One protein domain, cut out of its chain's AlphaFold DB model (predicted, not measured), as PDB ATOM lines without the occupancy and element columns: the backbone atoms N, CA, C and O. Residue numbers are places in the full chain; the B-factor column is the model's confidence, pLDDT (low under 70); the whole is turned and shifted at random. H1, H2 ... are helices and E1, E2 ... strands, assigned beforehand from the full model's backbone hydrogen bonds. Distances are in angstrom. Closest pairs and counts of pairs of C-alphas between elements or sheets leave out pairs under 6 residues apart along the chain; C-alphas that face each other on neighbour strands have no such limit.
ATOM      1  N   VAL A   4     135.015 217.882 286.747       95.19
ATOM      2  CA  VAL A   4     133.789 217.248 287.256       95.19
ATOM      3  C   VAL A   4     133.612 215.885 286.603       95.19
ATOM      4  O   VAL A   4     133.641 215.781 285.377       95.19
ATOM      5  N   HIS A   5     133.384 214.851 287.414       95.31
ATOM      6  CA  HIS A   5     133.068 213.501 286.953       95.31
ATOM      7  C   HIS A   5     131.676 213.099 287.433       95.31
ATOM      8  O   HIS A   5     131.466 212.812 288.607       95.31
ATOM      9  N   LEU A   6     130.717 213.082 286.509       94.38
ATOM     10  CA  LEU A   6     129.349 212.640 286.761       94.38
ATOM     11  C   LEU A   6     129.182 211.197 286.297       94.38
ATOM     12  O   LEU A   6     129.622 210.837 285.202       94.38
ATOM     13  N   ARG A   7     128.529 210.373 287.120       93.94
ATOM     14  CA  ARG A   7     128.345 208.941 286.860       93.94
ATOM     15  C   ARG A   7     126.924 208.512 287.177       93.94
ATOM     16  O   ARG A   7     126.457 208.700 288.295       93.94
ATOM     17  N   ARG A   8     126.238 207.891 286.218       92.81
ATOM     18  CA  ARG A   8     124.919 207.272 286.434       92.81
ATOM     19  C   ARG A   8     124.612 206.278 285.321       92.81
ATOM     20  O   ARG A   8     125.069 206.451 284.200       92.81
ATOM     21  N   ALA A   9     123.832 205.238 285.622       91.88
ATOM     22  CA  ALA A   9     123.303 204.294 284.627       91.88
ATOM     23  C   ALA A   9     124.359 203.708 283.655       91.88
ATOM     24  O   ALA A   9     124.075 203.492 282.479       91.88
ATOM     25  N   ARG A  10     125.568 203.402 284.158       94.88
ATOM     26  CA  ARG A  10     126.728 202.908 283.379       94.88
ATOM     27  C   ARG A  10     127.305 203.920 282.376       94.88
ATOM     28  O   ARG A  10     127.970 203.527 281.418       94.88
ATOM     29  N   THR A  11     127.081 205.209 282.609       96.50
ATOM     30  CA  THR A  11     127.626 206.308 281.815       96.50
ATOM     31  C   THR A  11     128.464 207.236 282.686       96.50
ATOM     32  O   THR A  11     128.051 207.588 283.792       96.50
ATOM     33  N   SER A  12     129.614 207.649 282.157       96.88
ATOM     34  CA  SER A  12     130.445 208.727 282.695       96.88
ATOM     35  C   SER A  12     130.358 209.956 281.798       96.88
ATOM     36  O   SER A  12     130.483 209.837 280.577       96.88
ATOM     37  N   LEU A  13     130.240 211.131 282.414       95.69
ATOM     38  CA  LEU A  13     130.491 212.429 281.797       95.69
ATOM     39  C   LEU A  13     131.617 213.121 282.569       95.69
ATOM     40  O   LEU A  13     131.487 213.363 283.769       95.69
ATOM     41  N   VAL A  14     132.715 213.426 281.882       95.94
ATOM     42  CA  VAL A  14     133.850 214.167 282.445       95.94
ATOM     43  C   VAL A  14     133.924 215.536 281.786       95.94
ATOM     44  O   VAL A  14     134.028 215.638 280.559       95.94
ATOM     45  N   LEU A  15     133.877 216.581 282.610       95.94
ATOM     46  CA  LEU A  15     133.955 217.977 282.192       95.94
ATOM     47  C   LEU A  15     135.214 218.624 282.764       95.94
ATOM     48  O   LEU A  15     135.416 218.619 283.979       95.94
ATOM     49  N   ASP A  16     136.033 219.225 281.903       95.56
ATOM     50  CA  ASP A  16     137.134 220.087 282.330       95.56
ATOM     51  C   ASP A  16     136.668 221.544 282.344       95.56
ATOM     52  O   ASP A  16     136.462 222.152 281.292       95.56
ATOM     53  N   ALA A  17     136.499 222.101 283.543       95.44
ATOM     54  CA  ALA A  17     136.133 223.497 283.739       95.44
ATOM     55  C   ALA A  17     137.346 224.389 284.041       95.44
ATOM     56  O   ALA A  17     137.153 225.575 284.268       95.44
ATOM     57  N   ARG A  18     138.584 223.866 284.062       92.94
ATOM     58  CA  ARG A  18     139.802 224.613 284.445       92.94
ATOM     59  C   ARG A  18     140.104 225.811 283.533       92.94
ATOM     60  O   ARG A  18     140.796 226.730 283.966       92.94
ATOM     61  N   GLY A  19     139.615 225.782 282.292       89.38
ATOM     62  CA  GLY A  19     139.847 226.806 281.273       89.38
ATOM     63  C   GLY A  19     139.006 228.086 281.432       89.38
ATOM     64  O   GLY A  19     138.070 228.133 282.224       89.38
ATOM     65  N   PRO A  20     139.313 229.137 280.647       87.88
ATOM     66  CA  PRO A  20     138.670 230.453 280.764       87.88
ATOM     67  C   PRO A  20     137.279 230.558 280.107       87.88
ATOM     68  O   PRO A  20     136.579 231.552 280.307       87.88
ATOM     69  N   GLY A  21     136.903 229.583 279.274       90.94
ATOM     70  CA  GLY A  21     135.625 229.535 278.557       90.94
ATOM     71  C   GLY A  21     134.600 228.629 279.239       90.94
ATOM     72  O   GLY A  21     134.628 228.424 280.451       90.94
ATOM     73  N   LEU A  22     133.684 228.069 278.449       94.25
ATOM     74  CA  LEU A  22     132.775 227.024 278.922       94.25
ATOM     75  C   LEU A  22     133.508 225.691 279.160       94.25
ATOM     76  O   LEU A  22     134.493 225.415 278.467       94.25
ATOM     77  N   PRO A  23     133.012 224.833 280.076       95.44
ATOM     78  CA  PRO A  23     133.595 223.521 280.318       95.44
ATOM     79  C   PRO A  23     133.714 222.682 279.044       95.44
ATOM     80  O   PRO A  23     132.778 222.594 278.242       95.44
ATOM     81  N   ARG A  24     134.872 222.042 278.888       94.06
ATOM     82  CA  ARG A  24     135.175 221.094 277.816       94.06
ATOM     83  C   ARG A  24     134.623 219.716 278.167       94.06
ATOM     84  O   ARG A  24     134.874 219.217 279.260       94.06
ATOM     85  N   VAL A  25     133.968 219.064 277.212       94.88
ATOM     86  CA  VAL A  25     133.628 217.641 277.297       94.88
ATOM     87  C   VAL A  25     134.884 216.823 276.999       94.88
ATOM     88  O   VAL A  25     135.417 216.859 275.891       94.88
ATOM     89  N   VAL A  26     135.374 216.110 278.009       95.62
ATOM     90  CA  VAL A  26     136.581 215.270 277.924       95.62
ATOM     91  C   VAL A  26     136.201 213.838 277.572       95.62
ATOM     92  O   VAL A  26     136.834 213.208 276.731       95.62
ATOM     93  N   HIS A  27     135.138 213.340 278.204       94.88
ATOM     94  CA  HIS A  27     134.595 212.006 277.984       94.88
ATOM     95  C   HIS A  27     133.084 212.032 278.153       94.88
ATOM     96  O   HIS A  27     132.578 212.617 279.108       94.88
ATOM     97  N   TRP A  28     132.379 211.346 277.260       95.75
ATOM     98  CA  TRP A  28     130.970 211.018 277.421       95.75
ATOM     99  C   TRP A  28     130.738 209.630 276.845       95.75
ATOM    100  O   TRP A  28     130.772 209.428 275.633       95.75
ATOM    101  N   GLY A  29     130.502 208.657 277.716       96.38
ATOM    102  CA  GLY A  29     130.286 207.292 277.260       96.38
ATOM    103  C   GLY A  29     130.259 206.305 278.402       96.38
ATOM    104  O   GLY A  29     129.721 206.610 279.463       96.38
ATOM    105  N   ALA A  30     130.831 205.124 278.175       97.00
ATOM    106  CA  ALA A  30     130.873 204.055 279.165       97.00
ATOM    107  C   ALA A  30     131.394 204.552 280.525       97.00
ATOM    108  O   ALA A  30     132.262 205.430 280.588       97.00
ATOM    109  N   ASP A  31     130.830 204.000 281.600       96.69
ATOM    110  CA  ASP A  31     131.297 204.265 282.957       96.69
ATOM    111  C   ASP A  31     132.782 203.913 283.072       96.69
ATOM    112  O   ASP A  31     133.213 202.823 282.703       96.69
ATOM    113  N   LEU A  32     133.544 204.875 283.582       94.38
ATOM    114  CA  LEU A  32     134.987 204.764 283.792       94.38
ATOM    115  C   LEU A  32     135.300 204.157 285.166       94.38
ATOM    116  O   LEU A  32     136.452 203.859 285.457       94.38
ATOM    117  N   GLY A  33     134.276 203.965 286.003       93.25
ATOM    118  CA  GLY A  33     134.435 203.567 287.392       93.25
ATOM    119  C   GLY A  33     134.892 204.728 288.280       93.25
ATOM    120  O   GLY A  33     134.975 205.873 287.832       93.25
ATOM    121  N   PRO A  34     135.147 204.457 289.569       90.00
ATOM    122  CA  PRO A  34     135.865 205.383 290.434       90.00
ATOM    123  C   PRO A  34     137.283 205.600 289.890       90.00
ATOM    124  O   PRO A  34     138.003 204.628 289.663       90.00
ATOM    125  N   LEU A  35     137.675 206.858 289.702       88.38
ATOM    126  CA  LEU A  35     139.029 207.231 289.297       88.38
ATOM    127  C   LEU A  35     139.774 207.831 290.501       88.38
ATOM    128  O   LEU A  35     139.202 208.684 291.182       88.38
ATOM    129  N   PRO A  36     141.018 207.404 290.783       87.12
ATOM    130  CA  PRO A  36     141.899 208.067 291.740       87.12
ATOM    131  C   PRO A  36     142.116 209.551 291.408       87.12
ATOM    132  O   PRO A  36     142.054 209.951 290.245       87.12
ATOM    133  N   ASP A  37     142.470 210.353 292.417       76.62
ATOM    134  CA  ASP A  37     142.604 211.817 292.300       76.62
ATOM    135  C   ASP A  37     143.593 212.287 291.208       76.62
ATOM    136  O   ASP A  37     143.469 213.398 290.694       76.62
ATOM    137  N   GLY A  38     144.562 211.450 290.815       86.88
ATOM    138  CA  GLY A  38     145.530 211.747 289.749       86.88
ATOM    139  C   GLY A  38     145.084 211.359 288.335       86.88
ATOM    140  O   GLY A  38     145.588 211.916 287.357       86.88
ATOM    141  N   ASP A  39     144.122 210.449 288.209       93.06
ATOM    142  CA  ASP A  39     143.763 209.851 286.921       93.06
ATOM    143  C   ASP A  39     142.850 210.772 286.108       93.06
ATOM    144  O   ASP A  39     142.934 210.806 284.880       93.06
ATOM    145  N   LEU A  40     142.011 211.571 286.779       93.19
ATOM    146  CA  LEU A  40     141.162 212.560 286.112       93.19
ATOM    147  C   LEU A  40     141.998 213.638 285.399       93.19
ATOM    148  O   LEU A  40     141.816 213.789 284.192       93.19
ATOM    149  N   PRO A  41     142.933 214.355 286.058       94.44
ATOM    150  CA  PRO A  41     143.833 215.274 285.363       94.44
ATOM    151  C   PRO A  41     144.604 214.611 284.217       94.44
ATOM    152  O   PRO A  41     144.629 215.158 283.117       94.44
ATOM    153  N   ALA A  42     145.152 213.410 284.438       94.38
ATOM    154  CA  ALA A  42     145.896 212.681 283.413       94.38
ATOM    155  C   ALA A  42     145.036 212.352 282.179       94.38
ATOM    156  O   ALA A  42     145.494 212.518 281.048       94.38
ATOM    157  N   LEU A  43     143.778 211.944 282.375       93.69
ATOM    158  CA  LEU A  43     142.817 211.726 281.291       93.69
ATOM    159  C   LEU A  43     142.553 213.016 280.505       93.69
ATOM    160  O   LEU A  43     142.480 213.002 279.273       93.69
ATOM    161  N   VAL A  44     142.396 214.143 281.201       93.62
ATOM    162  CA  VAL A  44     142.169 215.419 280.525       93.62
ATOM    163  C   VAL A  44     143.371 215.807 279.674       93.62
ATOM    164  O   VAL A  44     143.189 216.162 278.508       93.62
ATOM    165  N   ASP A  45     144.573 215.704 280.233       92.62
ATOM    166  CA  ASP A  45     145.812 216.098 279.569       92.62
ATOM    167  C   ASP A  45     146.100 215.191 278.360       92.62
ATOM    168  O   ASP A  45     146.449 215.679 277.285       92.62
ATOM    169  N   ALA A  46     145.835 213.885 278.479       92.38
ATOM    170  CA  ALA A  46     145.993 212.911 277.397       92.38
ATOM    171  C   ALA A  46     145.022 213.111 276.218       92.38
ATOM    172  O   ALA A  46     145.238 212.560 275.138       92.38
ATOM    173  N   THR A  47     143.943 213.873 276.406       90.31
ATOM    174  CA  THR A  47     142.917 214.101 275.377       90.31
ATOM    175  C   THR A  47     142.983 215.501 274.763       90.31
ATOM    176  O   THR A  47     142.145 215.824 273.919       90.31
ATOM    177  N   VAL A  48     143.937 216.347 275.176       88.44
ATOM    178  CA  VAL A  48     144.131 217.677 274.581       88.44
ATOM    179  C   VAL A  48     144.595 217.517 273.127       88.44
ATOM    180  O   VAL A  48     145.648 216.924 272.889       88.44
ATOM    181  N   PRO A  49     143.846 218.042 272.139       83.69
ATOM    182  CA  PRO A  49     144.275 217.988 270.749       83.69
ATOM    183  C   PRO A  49     145.549 218.817 270.535       83.69
ATOM    184  O   PRO A  49     145.682 219.893 271.128       83.69
ATOM    185  N   PRO A  50     146.470 218.380 269.660       84.19
ATOM    186  CA  PRO A  50     147.611 219.203 269.286       84.19
ATOM    187  C   PRO A  50     147.150 220.455 268.528       84.19
ATOM    188  O   PRO A  50     146.199 220.412 267.744       84.19
ATOM    189  N   VAL A  51     147.870 221.562 268.711       85.69
ATOM    190  CA  VAL A  51     147.720 222.750 267.861       85.69
ATOM    191  C   VAL A  51     148.473 222.499 266.556       85.69
ATOM    192  O   VAL A  51     149.693 222.334 266.556       85.69
ATOM    193  N   VAL A  52     147.745 222.423 265.442       84.06
ATOM    194  CA  VAL A  52     148.337 222.187 264.117       84.06
ATOM    195  C   VAL A  52     148.871 223.491 263.506       84.06
ATOM    196  O   VAL A  52     148.367 224.568 263.835       84.06
ATOM    197  N   PRO A  53     149.871 223.438 262.603       85.12
ATOM    198  CA  PRO A  53     150.342 224.625 261.893       85.12
ATOM    199  C   PRO A  53     149.190 225.367 261.205       85.12
ATOM    200  O   PRO A  53     148.295 224.737 260.643       85.12
ATOM    201  N   SER A  54     149.220 226.702 261.246       85.81
ATOM    202  CA  SER A  54     148.163 227.573 260.701       85.81
ATOM    203  C   SER A  54     146.782 227.430 261.367       85.81
ATOM    204  O   SER A  54     145.779 227.840 260.784       85.81
ATOM    205  N   SER A  55     146.720 226.884 262.585       84.75
ATOM    206  CA  SER A  55     145.538 226.918 263.460       84.75
ATOM    207  C   SER A  55     145.567 228.125 264.409       84.75
ATOM    208  O   SER A  55     146.542 228.870 264.458       84.75
ATOM    209  N   PHE A  56     144.492 228.305 265.182       82.06
ATOM    210  CA  PHE A  56     144.468 229.196 266.346       82.06
ATOM    211  C   PHE A  56     145.501 228.781 267.404       82.06
ATOM    212  O   PHE A  56     145.809 227.597 267.536       82.06
ATOM    213  N   ASP A  57     145.963 229.749 268.203       85.06
ATOM    214  CA  ASP A  57     146.995 229.550 269.237       85.06
ATOM    215  C   ASP A  57     146.573 228.586 270.362       85.06
ATOM    216  O   ASP A  57     147.418 228.038 271.070       85.06
ATOM    217  N   ALA A  58     145.266 228.368 270.534       83.81
ATOM    218  CA  ALA A  58     144.703 227.438 271.505       83.81
ATOM    219  C   ALA A  58     144.027 226.245 270.801       83.81
ATOM    220  O   ALA A  58     143.393 226.433 269.756       83.81
ATOM    221  N   PRO A  59     144.090 225.029 271.380       83.62
ATOM    222  CA  PRO A  59     143.363 223.879 270.858       83.62
ATOM    223  C   PRO A  59     141.865 224.165 270.753       83.62
ATOM    224  O   PRO A  59     141.235 224.619 271.710       83.62
ATOM    225  N   THR A  60     141.270 223.840 269.608       84.44
ATOM    226  CA  THR A  60     139.811 223.808 269.482       84.44
ATOM    227  C   THR A  60     139.282 222.585 270.219       84.44
ATOM    228  O   THR A  60     139.691 221.456 269.948       84.44
ATOM    229  N   VAL A  61     138.369 222.803 271.163       86.00
ATOM    230  CA  VAL A  61     137.807 221.746 272.011       86.00
ATOM    231  C   VAL A  61     136.289 221.707 271.888       86.00
ATOM    232  O   VAL A  61     135.651 222.723 271.619       86.00
ATOM    233  N   LEU A  62     135.699 220.534 272.118       88.94
ATOM    234  CA  LEU A  62     134.252 220.406 272.253       88.94
ATOM    235  C   LEU A  62     133.835 220.908 273.643       88.94
ATOM    236  O   LEU A  62     133.996 220.198 274.635       88.94
ATOM    237  N   SER A  63     133.332 222.137 273.727       92.31
ATOM    238  CA  SER A  63     132.695 222.672 274.936       92.31
ATOM    239  C   SER A  63     131.223 222.256 275.028       92.31
ATOM    240  O   SER A  63     130.653 221.719 274.078       92.31
ATOM    241  N   LEU A  64     130.585 222.525 276.173       92.50
ATOM    242  CA  LEU A  64     129.142 222.308 276.357       92.50
ATOM    243  C   LEU A  64     128.282 223.064 275.331       92.50
ATOM    244  O   LEU A  64     127.287 222.528 274.849       92.50
ATOM    245  N   LEU A  65     128.674 224.292 274.983       93.00
ATOM    246  CA  LEU A  65     128.094 225.053 273.879       93.00
ATOM    247  C   LEU A  65     129.241 225.479 272.965       93.00
ATOM    248  O   LEU A  65     129.949 226.421 273.311       93.00
ATOM    249  N   PRO A  66     129.468 224.789 271.837       92.06
ATOM    250  CA  PRO A  66     130.526 225.168 270.909       92.06
ATOM    251  C   PRO A  66     130.265 226.538 270.275       92.06
ATOM    252  O   PRO A  66     129.154 226.809 269.812       92.06
ATOM    253  N   GLU A  67     131.289 227.395 270.232       92.31
ATOM    254  CA  GLU A  67     131.187 228.793 269.784       92.31
ATOM    255  C   GLU A  67     132.216 229.093 268.693       92.31
ATOM    256  O   GLU A  67     133.382 228.701 268.801       92.31
ATOM    257  N   ALA A  68     131.818 229.850 267.667       89.94
ATOM    258  CA  ALA A  68     132.725 230.243 266.588       89.94
ATOM    259  C   ALA A  68     133.884 231.123 267.097       89.94
ATOM    260  O   ALA A  68     135.011 230.996 266.624       89.94
ATOM    261  N   SER A  69     133.644 231.954 268.119       89.38
ATOM    262  CA  SER A  69     134.684 232.757 268.782       89.38
ATOM    263  C   SER A  69     135.791 231.925 269.435       89.38
ATOM    264  O   SER A  69     136.867 232.453 269.695       89.38
ATOM    265  N   ALA A  70     135.526 230.649 269.736       89.38
ATOM    266  CA  ALA A  70     136.484 229.708 270.313       89.38
ATOM    267  C   ALA A  70     137.156 228.821 269.244       89.38
ATOM    268  O   ALA A  70     137.780 227.814 269.572       89.38
ATOM    269  N   GLY A  71     137.010 229.170 267.960       89.19
ATOM    270  CA  GLY A  71     137.592 228.435 266.837       89.19
ATOM    271  C   GLY A  71     136.769 227.233 266.364       89.19
ATOM    272  O   GLY A  71     137.223 226.497 265.490       89.19
TER     273      GLY A  71
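What this domain is: This is residues 4 to 71 of the 116 residues of the protein "Alpha-galactosidase" of Micromonospora aurantiaca (UniProt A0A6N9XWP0). With little regular structure, this is a small sheet with one short helix, H1, across one face, and a long tail, residues 47 to 71 with no named element, that reaches out beyond them and folds back. The sheet E1 E2 E3 is a meander, each strand the antiparallel neighbour of the one before. Named elements, mixed in class, hold 26 of 68 printed residues, in the order E1 E2 E3 H1. The whole is only just compact, close to loose, with radius of gyration of the C-alphas 13.1 A and spans 39 by 23 by 19 A.

How they stand to each other: E2, residues 11 to 16, forms hairpins with E1, residues 4 to 8 (N 6 and O 13, 2.9 A), and E3, residues 24 to 30 (N 14 and O 27, 2.9 A). H1, residues 39 to 46, is on the sheet at a height of 9.8 A, across the strands, at 65 degrees to E3 on the local plane. Its closest C-alphas to E3 are Val 44 and Val 26, 6.2 A. Every O i to N i+4 pair in H1 is within hydrogen-bond range.

Where its parts are: E1 starts at C-alpha 4 (133.789, 217.248, 287.256) and spans 13.4 A, E2 16.7 A, E3 17.6 A. H1, 10.2 A, ends at C-alpha 46 (145.993, 212.911, 277.397).

The domain as a whole: The farthest C-alphas, Ala 9 and Ser 54, are 41.6 A apart. The printed part has no cut, and no printed residue is under 70 in pLDDT.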